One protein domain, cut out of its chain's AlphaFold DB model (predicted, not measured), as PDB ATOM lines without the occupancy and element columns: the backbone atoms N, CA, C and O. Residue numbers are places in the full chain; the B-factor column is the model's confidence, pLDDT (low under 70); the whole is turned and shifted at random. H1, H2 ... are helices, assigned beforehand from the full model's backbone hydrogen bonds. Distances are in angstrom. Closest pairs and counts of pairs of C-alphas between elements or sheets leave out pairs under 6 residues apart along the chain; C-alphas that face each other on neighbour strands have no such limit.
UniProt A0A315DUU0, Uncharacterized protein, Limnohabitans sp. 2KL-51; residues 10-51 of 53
ATOM      1  N   HIS A  10      -8.302  -1.290 -30.260       71.06
ATOM      2  CA  HIS A  10      -7.491  -0.758 -29.159       71.06
ATOM      3  C   HIS A  10      -8.054   0.531 -28.525       71.06
ATOM      4  O   HIS A  10      -7.535   0.995 -27.512       71.06
ATOM      5  N   MET A  11      -9.093   1.149 -29.104       68.81
ATOM      6  CA  MET A  11      -9.752   2.318 -28.501       68.81
ATOM      7  C   MET A  11     -10.420   2.029 -27.146       68.81
ATOM      8  O   MET A  11     -10.230   2.838 -26.238       68.81
ATOM      9  N   PRO A  12     -11.180   0.928 -26.957       67.50
ATOM     10  CA  PRO A  12     -11.755   0.617 -25.647       67.50
ATOM     11  C   PRO A  12     -10.689   0.381 -24.570       67.50
ATOM     12  O   PRO A  12     -10.860   0.852 -23.448       67.50
ATOM     13  N   ASP A  13      -9.561  -0.240 -24.929       66.75
ATOM     14  CA  ASP A  13      -8.427  -0.428 -24.015       66.75
ATOM     15  C   ASP A  13      -7.825   0.913 -23.571       66.75
ATOM     16  O   ASP A  13      -7.562   1.120 -22.387       66.75
ATOM     17  N   ALA A  14      -7.671   1.865 -24.498       72.75
ATOM     18  CA  ALA A  14      -7.207   3.216 -24.183       72.75
ATOM     19  C   ALA A  14      -8.211   4.008 -23.323       72.75
ATOM     20  O   ALA A  14      -7.812   4.863 -22.535       72.75
ATOM     21  N   ALA A  15      -9.506   3.716 -23.463       70.00
ATOM     22  CA  ALA A  15     -10.580   4.324 -22.685       70.00
ATOM     23  C   ALA A  15     -10.830   3.630 -21.331       70.00
ATOM     24  O   ALA A  15     -11.701   4.076 -20.591       70.00
ATOM     25  N   GLN A  16     -10.093   2.555 -21.009       78.25
ATOM     26  CA  GLN A  16     -10.305   1.712 -19.822       78.25
ATOM     27  C   GLN A  16     -11.760   1.225 -19.670       78.25
ATOM     28  O   GLN A  16     -12.244   1.001 -18.561       78.25
ATOM     29  N   CYS A  17     -12.463   1.058 -20.790       73.88
ATOM     30  CA  CYS A  17     -13.870   0.685 -20.830       73.88
ATOM     31  C   CYS A  17     -14.044  -0.617 -21.605       73.88
ATOM     32  O   CYS A  17     -13.285  -0.929 -22.522       73.88
ATOM     33  N   SER A  18     -15.092  -1.373 -21.279       79.81
ATOM     34  CA  SER A  18     -15.445  -2.534 -22.093       79.81
ATOM     35  C   SER A  18     -15.769  -2.093 -23.536       79.81
ATOM     36  O   SER A  18     -16.355  -1.021 -23.734       79.81
ATOM     37  N   PRO A  19     -15.455  -2.909 -24.561       76.06
ATOM     38  CA  PRO A  19     -15.772  -2.594 -25.957       76.06
ATOM     39  C   PRO A  19     -17.247  -2.237 -26.177       76.06
ATOM     40  O   PRO A  19     -17.572  -1.360 -26.973       76.06
ATOM     41  N   GLN A  20     -18.144  -2.883 -25.430       78.81
ATOM     42  CA  GLN A  20     -19.588  -2.660 -25.497       78.81
ATOM     43  C   GLN A  20     -19.987  -1.277 -24.965       78.81
ATOM     44  O   GLN A  20     -20.749  -0.576 -25.633       78.81
ATOM     45  N   GLN A  21     -19.449  -0.859 -23.812       78.94
ATOM     46  CA  GLN A  21     -19.676   0.488 -23.274       78.94
ATOM     47  C   GLN A  21     -19.099   1.552 -24.200       78.94
ATOM     48  O   GLN A  21     -19.804   2.489 -24.569       78.94
ATOM     49  N   PHE A  22     -17.865   1.353 -24.671       82.56
ATOM     50  CA  PHE A  22     -17.233   2.280 -25.603       82.56
ATOM     51  C   PHE A  22     -18.058   2.447 -26.884       82.56
ATOM     52  O   PHE A  22     -18.265   3.564 -27.345       82.56
ATOM     53  N   MET A  23     -18.579   1.357 -27.455       78.81
ATOM     54  CA  MET A  23     -19.437   1.429 -28.640       78.81
ATOM     55  C   MET A  23     -20.727   2.213 -28.385       78.81
ATOM     56  O   MET A  23     -21.201   2.908 -29.285       78.81
ATOM     57  N   GLN A  24     -21.317   2.090 -27.196       81.06
ATOM     58  CA  GLN A  24     -22.550   2.788 -26.847       81.06
ATOM     59  C   GLN A  24     -22.304   4.295 -26.679       81.06
ATOM     60  O   GLN A  24     -23.012   5.099 -27.294       81.06
ATOM     61  N   ASP A  25     -21.236   4.662 -25.973       81.56
ATOM     62  CA  ASP A  25     -20.819   6.052 -25.775       81.56
ATOM     63  C   ASP A  25     -20.360   6.699 -27.085       81.56
ATOM     64  O   ASP A  25     -20.767   7.815 -27.415       81.56
ATOM     65  N   ALA A  26     -19.584   5.978 -27.899       81.94
ATOM     66  CA  ALA A  26     -19.138   6.443 -29.208       81.94
ATOM     67  C   ALA A  26     -20.319   6.666 -30.161       81.94
ATOM     68  O   ALA A  26     -20.346   7.671 -30.874       81.94
ATOM     69  N   LYS A  27     -21.325   5.777 -30.155       79.44
ATOM     70  CA  LYS A  27     -22.561   5.963 -30.935       79.44
ATOM     71  C   LYS A  27     -23.307   7.224 -30.509       79.44
ATOM     72  O   LYS A  27     -23.749   7.977 -31.379       79.44
ATOM     73  N   LEU A  28     -23.436   7.467 -29.204       82.25
ATOM     74  CA  LEU A  28     -24.093   8.663 -28.678       82.25
ATOM     75  C   LEU A  28     -23.323   9.930 -29.078       82.25
ATOM     76  O   LEU A  28     -23.903  10.846 -29.659       82.25
ATOM     77  N   ALA A  29     -22.007   9.953 -28.847       84.56
ATOM     78  CA  ALA A  29     -21.139  11.076 -29.186       84.56
ATOM     79  C   ALA A  29     -21.168  11.393 -30.690       84.56
ATOM     80  O   ALA A  29     -21.244  12.559 -31.074       84.56
ATOM     81  N   MET A  30     -21.180  10.374 -31.556       81.94
ATOM     82  CA  MET A  30     -21.319  10.563 -33.002       81.94
ATOM     83  C   MET A  30     -22.693  11.081 -33.406       81.94
ATOM     84  O   MET A  30     -22.764  11.976 -34.244       81.94
ATOM     85  N   ALA A  31     -23.778  10.559 -32.827       78.75
ATOM     86  CA  ALA A  31     -25.122  11.051 -33.112       78.75
ATOM     87  C   ALA A  31     -25.256  12.538 -32.747       78.75
ATOM     88  O   ALA A  31     -25.737  13.325 -33.564       78.75
ATOM     89  N   VAL A  32     -24.748  12.934 -31.574       82.06
ATOM     90  CA  VAL A  32     -24.697  14.337 -31.136       82.06
ATOM     91  C   VAL A  32     -23.828  15.160 -32.083       82.06
ATOM     92  O   VAL A  32     -24.289  16.170 -32.606       82.06
ATOM     93  N   LYS A  33     -22.606  14.709 -32.394       81.19
ATOM     94  CA  LYS A  33     -21.680  15.471 -33.240       81.19
ATOM     95  C   LYS A  33     -22.201  15.679 -34.661       81.19
ATOM     96  O   LYS A  33     -22.044  16.753 -35.238       81.19
ATOM     97  N   LEU A  34     -22.837  14.666 -35.238       76.25
ATOM     98  CA  LEU A  34     -23.421  14.730 -36.576       76.25
ATOM     99  C   LEU A  34     -24.701  15.579 -36.616       76.25
ATOM    100  O   LEU A  34     -24.965  16.228 -37.634       76.25
ATOM    101  N   PHE A  35     -25.469  15.602 -35.523       73.31
ATOM    102  CA  PHE A  35     -26.590  16.521 -35.338       73.31
ATOM    103  C   PHE A  35     -26.103  17.974 -35.216       73.31
ATOM    104  O   PHE A  35     -26.595  18.839 -35.939       73.31
ATOM    105  N   GLU A  36     -25.074  18.234 -34.400       79.75
ATOM    106  CA  GLU A  36     -24.425  19.550 -34.283       79.75
ATOM    107  C   GLU A  36     -23.897  20.053 -35.631       79.75
ATOM    108  O   GLU A  36     -24.091  21.212 -35.993       79.75
ATOM    109  N   MET A  37     -23.276  19.169 -36.418       80.81
ATOM    110  CA  MET A  37     -22.795  19.490 -37.764       80.81
ATOM    111  C   MET A  37     -23.929  19.699 -38.786       80.81
ATOM    112  O   MET A  37     -23.644  19.942 -39.958       80.81
ATOM    113  N   LYS A  38     -25.205  19.579 -38.387       70.38
ATOM    114  CA  LYS A  38     -26.398  19.594 -39.257       70.38
ATOM    115  C   LYS A  38     -26.339  18.569 -40.398       70.38
ATOM    116  O   LYS A  38     -27.049  18.693 -41.393       70.38
ATOM    117  N   ARG A  39     -25.494  17.540 -40.256       63.28
ATOM    118  CA  ARG A  39     -25.308  16.459 -41.236       63.28
ATOM    119  C   ARG A  39     -26.294  15.313 -41.019       63.28
ATOM    120  O   ARG A  39     -26.496  14.521 -41.937       63.28
ATOM    121  N   LEU A  40     -26.921  15.233 -39.838       62.28
ATOM    122  CA  LEU A  40     -27.978  14.275 -39.524       62.28
ATOM    123  C   LEU A  40     -29.299  14.958 -39.129       62.28
ATOM    124  O   LEU A  40     -29.371  15.676 -38.139       62.28
ATOM    125  N   SER A  41     -30.363  14.667 -39.883       61.41
ATOM    126  CA  SER A  41     -31.761  14.880 -39.483       61.41
ATOM    127  C   SER A  41     -32.201  13.773 -38.514       61.41
ATOM    128  O   SER A  41     -31.740  12.632 -38.625       61.41
ATOM    129  N   SER A  42     -33.115  14.080 -37.591       58.12
ATOM    130  CA  SER A  42     -33.671  13.141 -36.599       58.12
ATOM    131  C   SER A  42     -34.210  11.841 -37.219       58.12
ATOM    132  O   SER A  42     -34.055  10.768 -36.637       58.12
ATOM    133  N   ALA A  43     -34.738  11.898 -38.446       57.41
ATOM    134  CA  ALA A  43     -35.196  10.722 -39.193       57.41
ATOM    135  C   ALA A  43     -34.054   9.750 -39.564       57.41
ATOM    136  O   ALA A  43     -34.232   8.529 -39.613       57.41
ATOM    137  N   MET A  44     -32.851  10.277 -39.804       63.75
ATOM    138  CA  MET A  44     -31.672   9.480 -40.152       63.75
ATOM    139  C   MET A  44     -31.019   8.857 -38.913       63.75
ATOM    140  O   MET A  44     -30.535   7.731 -38.997       63.75
ATOM    141  N   ALA A  45     -31.079   9.533 -37.760       60.62
ATOM    142  CA  ALA A  45     -30.657   8.967 -36.477       60.62
ATOM    143  C   ALA A  45     -31.559   7.795 -36.041       60.62
ATOM    144  O   ALA A  45     -31.054   6.743 -35.656       60.62
ATOM    145  N   ALA A  46     -32.883   7.918 -36.200       63.25
ATOM    146  CA  ALA A  46     -33.836   6.840 -35.903       63.25
ATOM    147  C   ALA A  46     -33.612   5.587 -36.776       63.25
ATOM    148  O   ALA A  46     -33.716   4.452 -36.307       63.25
ATOM    149  N   SER A  47     -33.218   5.787 -38.038       62.75
ATOM    150  CA  SER A  47     -32.903   4.693 -38.967       62.75
ATOM    151  C   SER A  47     -31.688   3.856 -38.533       62.75
ATOM    152  O   SER A  47     -31.607   2.684 -38.892       62.75
ATOM    153  N   LEU A  48     -30.749   4.437 -37.774       59.22
ATOM    154  CA  LEU A  48     -29.562   3.735 -37.265       59.22
ATOM    155  C   LEU A  48     -29.890   2.796 -36.100       59.22
ATOM    156  O   LEU A  48     -29.184   1.813 -35.897       59.22
ATOM    157  N   TRP A  49     -30.946   3.089 -35.343       57.91
ATOM    158  CA  TRP A  49     -31.405   2.240 -34.241       57.91
ATOM    159  C   TRP A  49     -32.383   1.159 -34.701       57.91
ATOM    160  O   TRP A  49     -32.390   0.068 -34.147       57.91
ATOM    161  N   SER A  50     -33.174   1.428 -35.742       53.53
ATOM    162  CA  SER A  50     -34.227   0.510 -36.192       53.53
ATOM    163  C   SER A  50     -33.740  -0.668 -37.050       53.53
ATOM    164  O   SER A  50     -34.543  -1.552 -37.341       53.53
ATOM    165  N   LYS A  51     -32.477  -0.710 -37.498       47.53
ATOM    166  CA  LYS A  51     -31.996  -1.732 -38.446       47.53
ATOM    167  C   LYS A  51     -30.976  -2.685 -37.815       47.53
ATOM    168  O   LYS A  51     -29.818  -2.712 -38.209       47.53
TER     169      LYS A  51
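AT A GLANCE: This is residues 10 to 51 of the 53 residues of an uncharacterized protein of Limnohabitans sp. 2KL-51 (UniProt A0A315DUU0). Picture a loose hook of helices: the long helix H2 makes the shaft, and after a tight turn the shorter helix H3 folds back beside it, running the opposite way with a gap between them. The single small turn H1 sits at the other end of the shaft, where H2 begins. The printed part has 42 residues with three named helices, in the order H1, H2, H3, and no named strand; the class is all helix. The whole is loose, with a radius of gyration of the C-alphas of 12.1 A, and its outline is flat, with spans of 32 by 23 by 11 A.

IN THESE COORDINATES: Start at His 10 and go on to C-alpha 11 at (-9.752, 2.318, -28.501), where H1 begins; it holds residues 11 to 14 and measures 5.1 A from first to last C-alpha. Next find C-alpha 19 at (-15.772, -2.594, -25.957); from there H2, residues 19 to 36, runs 25.2 A to C-alpha 36 at (-24.425, 19.550, -34.283). Past it, look at Ser 42, where H3 begins; it holds residues 42 to 49, measures 11.4 A and ends with C-alpha 49 at (-31.405, 2.240, -34.241).

HOW THE PARTS SIT: Look first at Pro 12 and Pro 19, whose C-alphas, 5.2 A apart, are the closest of H1 and H2. These two helices only just touch, with 3 pairs of C-alphas within 8 A, and they touch only at the corner by their link; of H2, residues 19 to 22 alone take part. Then compare Ala 31 with Ala 45: their C-alphas, 6.8 A apart, are the closest of H2 and H3. H2 and H3 are close but not clearly touching, with 2 pairs of C-alphas within 8 A and centres 13.1 A apart. Their lines stand at a shallow tilt of 14 degrees, and they run opposite ways. H1 and H3 are apart. In H2 every O i to N i+4 pair is within hydrogen-bond range, in H3 2 of 4 are, and H1 is too short for such a pair.

THE WHOLE: Find the C-alphas of Gln 16 and Ala 43, the two farthest apart in the domain, at 32.8 A. The first and last printed C-alphas, of His 10 and Lys 51, are 26.2 A apart. The printed part has no cut, and both links, H1 to H2 with 4 residues and H2 to H3 with 5, are tight. In the B-factor column you will find a mean pLDDT of 71.7 over the printed part; residues 11 to 13 and 39 to 51 are under 70, and the mean for H3 is 60.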